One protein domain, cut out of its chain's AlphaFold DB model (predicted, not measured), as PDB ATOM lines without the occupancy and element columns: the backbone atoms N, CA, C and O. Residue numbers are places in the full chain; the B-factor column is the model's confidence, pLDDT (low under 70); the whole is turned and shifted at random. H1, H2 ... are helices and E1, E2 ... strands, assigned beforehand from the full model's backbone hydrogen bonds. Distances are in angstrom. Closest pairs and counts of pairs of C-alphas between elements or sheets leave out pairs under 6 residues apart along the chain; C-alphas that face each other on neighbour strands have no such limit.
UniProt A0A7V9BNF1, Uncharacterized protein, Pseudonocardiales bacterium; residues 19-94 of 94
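This is residues 19 to 94 of the 94 residues of an uncharacterized protein of Pseudonocardiales bacterium (UniProt A0A7V9BNF1). Little regular structure: a loop-rich body has two small strand pairs, hairpin E2-E3 and pair E1-E4, with E1 and E2 close together at its core, short helix H1 to one side, and a tail reaching out to Thr 94. The printed part has 76 residues, with E1, E2, E3, H1, E4 in order; both two-strand sheets are antiparallel. The class is mixed, with only 18 residues in named elements; the whole is compact, radius of gyration of the C-alphas 11.8 A, spanning 38 by 28 by 27 A.

Residues 19 to 33 hold no named element. E1, residues 34 to 36, begins at C-alpha 34 (5.038, -19.789, -41.468). E2, residues 45 to 48, measures 10.3 A; E3, residues 53 to 56, 9.9 A. H1 is residues 71 to 74. E4, residues 85 to 87, ends at C-alpha 87 (1.128, -18.878, -44.088).

In hairpin E2-E3, N 47 and O 54 are within hydrogen-bond range, 2.8 A. Between antiparallel E1 and E4, N 86 and O 35 are, 2.9 A. The closest C-alphas of E1 and E2, Ala 35 and Arg 45, are 4.7 A apart. H1 is too short for an O i to N i+4 pair.

The printed part has no cut. Link E3 to H1 is long. Residues 28 to 33, 58 to 68 and 89 to 94 have pLDDT under 70.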
ATOM      1  N   TRP A  19       3.583 -24.199 -49.136       87.50
ATOM      2  CA  TRP A  19       4.831 -24.312 -49.880       87.50
ATOM      3  C   TRP A  19       5.664 -25.469 -49.338       87.50
ATOM      4  O   TRP A  19       5.655 -25.750 -48.141       87.50
ATOM      5  N   TRP A  20       6.409 -26.119 -50.218       88.38
ATOM      6  CA  TRP A  20       7.394 -27.143 -49.899       88.38
ATOM      7  C   TRP A  20       8.785 -26.560 -50.126       88.38
ATOM      8  O   TRP A  20       9.144 -26.342 -51.281       88.38
ATOM      9  N   PRO A  21       9.588 -26.283 -49.088       86.06
ATOM     10  CA  PRO A  21      10.826 -25.524 -49.270       86.06
ATOM     11  C   PRO A  21      11.853 -26.116 -50.241       86.06
ATOM     12  O   PRO A  21      12.600 -25.370 -50.872       86.06
ATOM     13  N   SER A  22      11.872 -27.438 -50.407       87.19
ATOM     14  CA  SER A  22      12.710 -28.133 -51.386       87.19
ATOM     15  C   SER A  22      12.237 -27.988 -52.839       87.19
ATOM     16  O   SER A  22      13.014 -28.249 -53.760       87.19
ATOM     17  N   ARG A  23      10.976 -27.591 -53.069       86.69
ATOM     18  CA  ARG A  23      10.321 -27.573 -54.393       86.69
ATOM     19  C   ARG A  23       9.880 -26.181 -54.824       86.69
ATOM     20  O   ARG A  23       9.959 -25.853 -56.005       86.69
ATOM     21  N   ASP A  24       9.407 -25.391 -53.873       86.44
ATOM     22  CA  ASP A  24       8.789 -24.100 -54.101       86.44
ATOM     23  C   ASP A  24       9.761 -22.967 -53.760       86.44
ATOM     24  O   ASP A  24      10.464 -23.023 -52.742       86.44
ATOM     25  N   PRO A  25       9.800 -21.907 -54.585       83.81
ATOM     26  CA  PRO A  25      10.594 -20.734 -54.273       83.81
ATOM     27  C   PRO A  25      10.092 -20.066 -52.991       83.81
ATOM     28  O   PRO A  25       8.913 -20.140 -52.641       83.81
ATOM     29  N   GLU A  26      10.998 -19.355 -52.323       81.56
ATOM     30  CA  GLU A  26      10.658 -18.571 -51.141       81.56
ATOM     31  C   GLU A  26       9.520 -17.571 -51.458       81.56
ATOM     32  O   GLU A  26       9.627 -16.806 -52.425       81.56
ATOM     33  N   PRO A  27       8.439 -17.530 -50.658       76.12
ATOM     34  CA  PRO A  27       7.321 -16.624 -50.901       76.12
ATOM     35  C   PRO A  27       7.739 -15.155 -50.730       76.12
ATOM     36  O   PRO A  27       8.440 -14.799 -49.788       76.12
ATOM     37  N   ALA A  28       7.285 -14.269 -51.624       67.31
ATOM     38  CA  ALA A  28       7.714 -12.865 -51.680       67.31
ATOM     39  C   ALA A  28       6.971 -11.899 -50.729       67.31
ATOM     40  O   ALA A  28       7.364 -10.739 -50.625       67.31
ATOM     41  N   THR A  29       5.911 -12.333 -50.040       62.91
ATOM     42  CA  THR A  29       5.065 -11.468 -49.188       62.91
ATOM     43  C   THR A  29       5.862 -10.962 -47.979       62.91
ATOM     44  O   THR A  29       6.693 -11.686 -47.462       62.91
ATOM     45  N   THR A  30       5.729  -9.703 -47.552       54.03
ATOM     46  CA  THR A  30       6.748  -9.063 -46.682       54.03
ATOM     47  C   THR A  30       6.676  -9.429 -45.192       54.03
ATOM     48  O   THR A  30       7.659  -9.210 -44.497       54.03
ATOM     49  N   VAL A  31       5.600 -10.034 -44.678       54.91
ATOM     50  CA  VAL A  31       5.605 -10.636 -43.328       54.91
ATOM     51  C   VAL A  31       4.841 -11.948 -43.372       54.91
ATOM     52  O   VAL A  31       3.771 -12.029 -43.965       54.91
ATOM     53  N   ARG A  32       5.520 -12.957 -42.827       58.41
ATOM     54  CA  ARG A  32       5.605 -14.342 -43.285       58.41
ATOM     55  C   ARG A  32       5.664 -15.223 -42.052       58.41
ATOM     56  O   ARG A  32       6.708 -15.793 -41.760       58.41
ATOM     57  N   THR A  33       4.611 -15.238 -41.253       63.22
ATOM     58  CA  THR A  33       4.558 -16.219 -40.175       63.22
ATOM     59  C   THR A  33       4.255 -17.550 -40.840       63.22
ATOM     60  O   THR A  33       3.151 -17.730 -41.348       63.22
ATOM     61  N   VAL A  34       5.233 -18.453 -40.896       72.00
ATOM     62  CA  VAL A  34       5.038 -19.789 -41.468       72.00
ATOM     63  C   VAL A  34       5.142 -20.858 -40.395       72.00
ATOM     64  O   VAL A  34       6.090 -20.875 -39.612       72.00
ATOM     65  N   ALA A  35       4.152 -21.738 -40.341       78.00
ATOM     66  CA  ALA A  35       4.147 -22.902 -39.463       78.00
ATOM     67  C   ALA A  35       4.187 -24.173 -40.312       78.00
ATOM     68  O   ALA A  35       3.739 -24.172 -41.462       78.00
ATOM     69  N   LEU A  36       4.704 -25.264 -39.749       81.88
ATOM     70  CA  LEU A  36       4.536 -26.575 -40.367       81.88
ATOM     71  C   LEU A  36       3.038 -26.924 -40.377       81.88
ATOM     72  O   LEU A  36       2.316 -26.615 -39.427       81.88
ATOM     73  N   ALA A  37       2.554 -27.557 -41.441       78.50
ATOM     74  CA  ALA A  37       1.167 -27.998 -41.546       78.50
ATOM     75  C   ALA A  37       0.726 -28.801 -40.306       78.50
ATOM     76  O   ALA A  37       1.370 -29.772 -39.917       78.50
ATOM     77  N   GLY A  38      -0.381 -28.390 -39.676       75.56
ATOM     78  CA  GLY A  38      -0.908 -29.019 -38.457       75.56
ATOM     79  C   GLY A  38      -0.227 -28.589 -37.150       75.56
ATOM     80  O   GLY A  38      -0.672 -29.004 -36.082       75.56
ATOM     81  N   GLN A  39       0.808 -27.749 -37.210       81.75
ATOM     82  CA  GLN A  39       1.462 -27.182 -36.035       81.75
ATOM     83  C   GLN A  39       0.767 -25.896 -35.586       81.75
ATOM     84  O   GLN A  39       0.413 -25.049 -36.407       81.75
ATOM     85  N   ASP A  40       0.618 -25.724 -34.272       79.56
ATOM     86  CA  ASP A  40       0.146 -24.464 -33.703       79.56
ATOM     87  C   ASP A  40       1.217 -23.367 -33.896       79.56
ATOM     88  O   ASP A  40       2.359 -23.543 -33.447       79.56
ATOM     89  N   PRO A  41       0.888 -22.225 -34.528       74.62
ATOM     90  CA  PRO A  41       1.821 -21.114 -34.708       74.62
ATOM     91  C   PRO A  41       2.409 -20.553 -33.409       74.62
ATOM     92  O   PRO A  41       3.508 -20.006 -33.428       74.62
ATOM     93  N   ALA A  42       1.703 -20.669 -32.280       74.88
ATOM     94  CA  ALA A  42       2.212 -20.262 -30.971       74.88
ATOM     95  C   ALA A  42       3.302 -21.216 -30.453       74.88
ATOM     96  O   ALA A  42       4.159 -20.820 -29.654       74.88
ATOM     97  N   PHE A  43       3.286 -22.472 -30.909       73.19
ATOM     98  CA  PHE A  43       4.306 -23.449 -30.565       73.19
ATOM     99  C   PHE A  43       5.587 -23.214 -31.361       73.19
ATOM    100  O   PHE A  43       6.659 -23.116 -30.764       73.19
ATOM    101  N   LEU A  44       5.487 -23.103 -32.687       76.31
ATOM    102  CA  LEU A  44       6.643 -22.843 -33.540       76.31
ATOM    103  C   LEU A  44       6.212 -22.211 -34.871       76.31
ATOM    104  O   LEU A  44       5.414 -22.777 -35.622       76.31
ATOM    105  N   ARG A  45       6.801 -21.056 -35.176       80.56
ATOM    106  CA  ARG A  45       6.633 -20.309 -36.425       80.56
ATOM    107  C   ARG A  45       7.981 -19.790 -36.909       80.56
ATOM    108  O   ARG A  45       8.856 -19.538 -36.086       80.56
ATOM    109  N   ALA A  46       8.164 -19.600 -38.206       80.75
ATOM    110  CA  ALA A  46       9.302 -18.859 -38.737       80.75
ATOM    111  C   ALA A  46       8.850 -17.504 -39.272       80.75
ATOM    112  O   ALA A  46       7.767 -17.404 -39.837       80.75
ATOM    113  N   GLU A  47       9.683 -16.483 -39.089       80.69
ATOM    114  CA  GLU A  47       9.501 -15.126 -39.597       80.69
ATOM    115  C   GLU A  47      10.746 -14.701 -40.380       80.69
ATOM    116  O   GLU A  47      11.868 -15.064 -40.030       80.69
ATOM    117  N   ARG A  48      10.557 -13.941 -41.458       79.44
ATOM    118  CA  ARG A  48      11.644 -13.420 -42.301       79.44
ATOM    119  C   ARG A  48      12.022 -12.016 -41.848       79.44
ATOM    120  O   ARG A  48      11.164 -11.136 -41.821       79.44
ATOM    121  N   ASP A  49      13.307 -11.785 -41.629       75.94
ATOM    122  CA  ASP A  49      13.885 -10.458 -41.429       75.94
ATOM    123  C   ASP A  49      14.947 -10.140 -42.506       75.94
ATOM    124  O   ASP A  49      15.014 -10.789 -43.556       75.94
ATOM    125  N   ALA A  50      15.746  -9.089 -42.289       76.25
ATOM    126  CA  ALA A  50      16.821  -8.692 -43.200       76.25
ATOM    127  C   ALA A  50      18.015  -9.672 -43.219       76.25
ATOM    128  O   ALA A  50      18.812  -9.627 -44.154       76.25
ATOM    129  N   ALA A  51      18.153 -10.528 -42.204       75.94
ATOM    130  CA  ALA A  51      19.233 -11.496 -42.046       75.94
ATOM    131  C   ALA A  51      18.845 -12.918 -42.499       75.94
ATOM    132  O   ALA A  51      19.733 -13.712 -42.804       75.94
ATOM    133  N   GLY A  52      17.552 -13.247 -42.577       78.81
ATOM    134  CA  GLY A  52      17.056 -14.533 -43.080       78.81
ATOM    135  C   GLY A  52      15.752 -14.959 -42.410       78.81
ATOM    136  O   GLY A  52      14.917 -14.117 -42.088       78.81
ATOM    137  N   TRP A  53      15.550 -16.267 -42.221       81.00
ATOM    138  CA  TRP A  53      14.418 -16.791 -41.454       81.00
ATOM    139  C   TRP A  53      14.806 -17.056 -40.000       81.00
ATOM    140  O   TRP A  53      15.781 -17.747 -39.714       81.00
ATOM    141  N   ARG A  54      14.008 -16.557 -39.066       79.00
ATOM    142  CA  ARG A  54      14.131 -16.788 -37.627       79.00
ATOM    143  C   ARG A  54      12.952 -17.621 -37.151       79.00
ATOM    144  O   ARG A  54      11.813 -17.295 -37.462       79.00
ATOM    145  N   THR A  55      13.204 -18.653 -36.354       77.19
ATOM    146  CA  THR A  55      12.143 -19.410 -35.675       77.19
ATOM    147  C   THR A  55      11.782 -18.779 -34.332       77.19
ATOM    148  O   THR A  55      12.668 -18.436 -33.551       77.19
ATOM    149  N   GLU A  56      10.491 -18.676 -34.040       75.25
ATOM    150  CA  GLU A  56       9.914 -18.181 -32.790       75.25
ATOM    151  C   GLU A  56       8.850 -19.146 -32.250       75.25
ATOM    152  O   GLU A  56       8.332 -19.984 -32.988       75.25
ATOM    153  N   GLY A  57       8.495 -19.008 -30.969       72.31
ATOM    154  CA  GLY A  57       7.471 -19.816 -30.296       72.31
ATOM    155  C   GLY A  57       8.020 -20.607 -29.110       72.31
ATOM    156  O   GLY A  57       9.224 -20.618 -28.857       72.31
ATOM    157  N   LEU A  58       7.131 -21.271 -28.369       67.62
ATOM    158  CA  LEU A  58       7.480 -22.042 -27.164       67.62
ATOM    159  C   LEU A  58       8.459 -23.197 -27.432       67.62
ATOM    160  O   LEU A  58       9.216 -23.579 -26.543       67.62
ATOM    161  N   GLY A  59       8.429 -23.760 -28.641       65.12
ATOM    162  CA  GLY A  59       9.309 -24.838 -29.087       65.12
ATOM    163  C   GLY A  59      10.567 -24.362 -29.818       65.12
ATOM    164  O   GLY A  59      11.380 -25.197 -30.217       65.12
ATOM    165  N   ALA A  60      10.750 -23.052 -30.020       66.69
ATOM    166  CA  ALA A  60      11.968 -22.531 -30.628       66.69
ATOM    167  C   ALA A  60      13.135 -22.675 -29.638       66.69
ATOM    168  O   ALA A  60      13.139 -22.071 -28.566       66.69
ATOM    169  N   ALA A  61      14.143 -23.473 -29.995       59.78
ATOM    170  CA  ALA A  61      15.396 -23.507 -29.250       59.78
ATOM    171  C   ALA A  61      16.030 -22.106 -29.293       59.78
ATOM    172  O   ALA A  61      16.205 -21.570 -30.384       59.78
ATOM    173  N   TYR A  62      16.314 -21.520 -28.121       55.91
ATOM    174  CA  TYR A  62      16.997 -20.231 -27.899       55.91
ATOM    175  C   TYR A  62      17.026 -19.306 -29.137       55.91
ATOM    176  O   TYR A  62      18.027 -19.277 -29.863       55.91
ATOM    177  N   PRO A  63      15.938 -18.566 -29.421       56.97
ATOM    178  CA  PRO A  63      15.808 -17.772 -30.646       56.97
ATOM    179  C   PRO A  63      16.894 -16.695 -30.796       56.97
ATOM    180  O   PRO A  63      17.214 -16.299 -31.909       56.97
ATOM    181  N   GLU A  64      17.509 -16.258 -29.694       55.69
ATOM    182  CA  GLU A  64      18.630 -15.308 -29.692       55.69
ATOM    183  C   GLU A  64      19.999 -15.924 -30.038       55.69
ATOM    184  O   GLU A  64      20.949 -15.194 -30.303       55.69
ATOM    185  N   SER A  65      20.111 -17.256 -30.027       51.78
ATOM    186  CA  SER A  65      21.366 -17.997 -30.247       51.78
ATOM    187  C   SER A  65      21.346 -18.865 -31.508       51.78
ATOM    188  O   SER A  65      22.359 -19.472 -31.854       51.78
ATOM    189  N   THR A  66      20.204 -18.946 -32.194       56.34
ATOM    190  CA  THR A  66      20.056 -19.759 -33.403       56.34
ATOM    191  C   THR A  66      20.378 -18.901 -34.629       56.34
ATOM    192  O   THR A  66      19.737 -17.865 -34.815       56.34
ATOM    193  N   PRO A  67      21.360 -19.280 -35.470       59.12
ATOM    194  CA  PRO A  67      21.664 -18.535 -36.686       59.12
ATOM    195  C   PRO A  67      20.436 -18.469 -37.599       59.12
ATOM    196  O   PRO A  67      19.619 -19.395 -37.625       59.12
ATOM    197  N   ALA A  68      20.319 -17.374 -38.356       66.56
ATOM    198  CA  ALA A  68      19.270 -17.222 -39.354       66.56
ATOM    199  C   ALA A  68      19.282 -18.424 -40.314       66.56
ATOM    200  O   ALA A  68      20.329 -18.826 -40.824       66.56
ATOM    201  N   ARG A  69      18.106 -19.013 -40.519       72.44
ATOM    202  CA  ARG A  69      17.884 -20.199 -41.341       72.44
ATOM    203  C   ARG A  69      17.654 -19.819 -42.798       72.44
ATOM    204  O   ARG A  69      17.043 -18.788 -43.101       72.44
ATOM    205  N   GLY A  70      18.123 -20.677 -43.701       78.94
ATOM    206  CA  GLY A  70      17.733 -20.616 -45.103       78.94
ATOM    207  C   GLY A  70      16.305 -21.127 -45.281       78.94
ATOM    208  O   GLY A  70      15.799 -21.872 -44.446       78.94
ATOM    209  N   TRP A  71      15.655 -20.760 -46.388       83.00
ATOM    210  CA  TRP A  71      14.299 -21.226 -46.711       83.00
ATOM    211  C   TRP A  71      14.159 -22.754 -46.627       83.00
ATOM    212  O   TRP A  71      13.214 -23.249 -46.021       83.00
ATOM    213  N   GLY A  72      15.151 -23.491 -47.138       78.62
ATOM    214  CA  GLY A  72      15.185 -24.953 -47.074       78.62
ATOM    215  C   GLY A  72      15.072 -25.516 -45.654       78.62
ATOM    216  O   GLY A  72      14.451 -26.552 -45.471       78.62
ATOM    217  N   ASP A  73      15.567 -24.818 -44.631       79.38
ATOM    218  CA  ASP A  73      15.529 -25.289 -43.239       79.38
ATOM    219  C   ASP A  73      14.198 -24.988 -42.524       79.38
ATOM    220  O   ASP A  73      13.956 -25.485 -41.422       79.38
ATOM    221  N   VAL A  74      13.337 -24.148 -43.108       81.44
ATOM    222  CA  VAL A  74      12.091 -23.682 -42.474       81.44
ATOM    223  C   VAL A  74      11.018 -24.771 -42.446       81.44
ATOM    224  O   VAL A  74      10.252 -24.854 -41.491       81.44
ATOM    225  N   GLY A  75      10.977 -25.627 -43.469       84.19
ATOM    226  CA  GLY A  75       9.989 -26.705 -43.588       84.19
ATOM    227  C   GLY A  75      10.372 -28.001 -42.897       84.19
ATOM    228  O   GLY A  75       9.638 -28.971 -43.014       84.19
ATOM    229  N   HIS A  76      11.503 -28.064 -42.198       85.62
ATOM    230  CA  HIS A  76      11.971 -29.312 -41.608       85.62
ATOM    231  C   HIS A  76      11.594 -29.407 -40.130       85.62
ATOM    232  O   HIS A  76      11.859 -28.504 -39.332       85.62
ATOM    233  N   CYS A  77      10.976 -30.526 -39.753       82.25
ATOM    234  CA  CYS A  77      10.725 -30.846 -38.352       82.25
ATOM    235  C   CYS A  77      12.020 -31.257 -37.628       82.25
ATOM    236  O   CYS A  77      13.084 -31.403 -38.230       82.25
ATOM    237  N   TRP A  78      11.928 -31.495 -36.317       76.38
ATOM    238  CA  TRP A  78      13.072 -31.915 -35.498       76.38
ATOM    239  C   TRP A  78      13.674 -33.272 -35.906       76.38
ATOM    240  O   TRP A  78      14.833 -33.526 -35.593       76.38
ATOM    241  N   ASP A  79      12.919 -34.125 -36.608       82.50
ATOM    242  CA  ASP A  79      13.389 -35.416 -37.144       82.50
ATOM    243  C   ASP A  79      14.061 -35.259 -38.526       82.50
ATOM    244  O   ASP A  79      14.437 -36.237 -39.161       82.50
ATOM    245  N   GLY A  80      14.205 -34.019 -39.017       83.31
ATOM    246  CA  GLY A  80      14.821 -33.721 -40.312       83.31
ATOM    247  C   GLY A  80      13.936 -34.047 -41.514       83.31
ATOM    248  O   GLY A  80      14.434 -34.135 -42.631       83.31
ATOM    249  N   VAL A  81      12.631 -34.228 -41.302       88.31
ATOM    250  CA  VAL A  81      11.658 -34.491 -42.369       88.31
ATOM    251  C   VAL A  81      10.979 -33.192 -42.790       88.31
ATOM    252  O   VAL A  81      10.555 -32.415 -41.931       88.31
ATOM    253  N   GLU A  82      10.875 -32.970 -44.100       88.50
ATOM    254  CA  GLU A  82      10.178 -31.821 -44.676       88.50
ATOM    255  C   GLU A  82       8.655 -31.959 -44.539       88.50
ATOM    256  O   GLU A  82       8.070 -32.996 -44.856       88.50
ATOM    257  N   HIS A  83       8.015 -30.873 -44.125       87.50
ATOM    258  CA  HIS A  83       6.579 -30.665 -44.147       87.50
ATOM    259  C   HIS A  83       6.254 -29.424 -44.969       87.50
ATOM    260  O   HIS A  83       7.038 -28.473 -45.047       87.50
ATOM    261  N   ALA A  84       5.042 -29.409 -45.516       88.25
ATOM    262  CA  ALA A  84       4.488 -28.204 -46.090       88.25
ATOM    263  C   ALA A  84       4.444 -27.092 -45.034       88.25
ATOM    264  O   ALA A  84       3.975 -27.296 -43.909       88.25
ATOM    265  N   VAL A  85       4.904 -25.910 -45.419       87.50
ATOM    266  CA  VAL A  85       4.774 -24.701 -44.617       87.50
ATOM    267  C   VAL A  85       3.545 -23.933 -45.065       87.50
ATOM    268  O   VAL A  85       3.265 -23.833 -46.260       87.50
ATOM    269  N   VAL A  86       2.798 -23.402 -44.108       85.31
ATOM    270  CA  VAL A  86       1.578 -22.632 -44.358       85.31
ATOM    271  C   VAL A  86       1.735 -21.226 -43.821       85.31
ATOM    272  O   VAL A  86       2.327 -21.025 -42.763       85.31
ATOM    273  N   ASP A  87       1.191 -20.257 -44.551       83.12
ATOM    274  CA  ASP A  87       1.128 -18.878 -44.088       83.12
ATOM    275  C   ASP A  87       0.021 -18.766 -43.040       83.12
ATOM    276  O   ASP A  87      -1.126 -19.150 -43.274       83.12
ATOM    277  N   VAL A  88       0.386 -18.257 -41.872       75.06
ATOM    278  CA  VAL A  88      -0.532 -18.015 -40.758       75.06
ATOM    279  C   VAL A  88      -0.539 -16.542 -40.380       75.06
ATOM    280  O   VAL A  88      -0.825 -16.207 -39.230       75.06
ATOM    281  N   THR A  89      -0.221 -15.659 -41.338       68.50
ATOM    282  CA  THR A  89      -0.264 -14.213 -41.133       68.50
ATOM    283  C   THR A  89      -1.619 -13.870 -40.520       68.50
ATOM    284  O   THR A  89      -2.653 -14.119 -41.153       68.50
ATOM    285  N   PRO A  90      -1.666 -13.343 -39.281       53.66
ATOM    286  CA  PRO A  90      -2.930 -12.937 -38.705       53.66
ATOM    287  C   PRO A  90      -3.494 -11.870 -39.636       53.66
ATOM    288  O   PRO A  90      -2.859 -10.838 -39.855       53.66
ATOM    289  N   ARG A  91      -4.669 -12.125 -40.228       43.09
ATOM    290  CA  ARG A  91      -5.427 -11.060 -40.887       43.09
ATOM    291  C   ARG A  91      -5.596  -9.968 -39.833       43.09
ATOM    292  O   ARG A  91      -6.340 -10.162 -38.874       43.09
ATOM    293  N   GLY A  92      -4.863  -8.863 -39.970       38.50
ATOM    294  CA  GLY A  92      -5.117  -7.672 -39.170       38.50
ATOM    295  C   GLY A  92      -6.598  -7.296 -39.299       38.50
ATOM    296  O   GLY A  92      -7.205  -7.609 -40.331       38.50
ATOM    297  N   PRO A  93      -7.206  -6.689 -38.269       44.50
ATOM    298  CA  PRO A  93      -8.605  -6.303 -38.347       44.50
ATOM    299  C   PRO A  93      -8.771  -5.313 -39.506       44.50
ATOM    300  O   PRO A  93      -8.105  -4.278 -39.533       44.50
ATOM    301  N   THR A  94      -9.601  -5.677 -40.485       43.28
ATOM    302  CA  THR A  94     -10.196  -4.734 -41.447       43.28
ATOM    303  C   THR A  94     -10.920  -3.609 -40.734       43.28
ATOM    304  O   THR A  94     -11.581  -3.914 -39.713       43.28
TER     305      THR A  94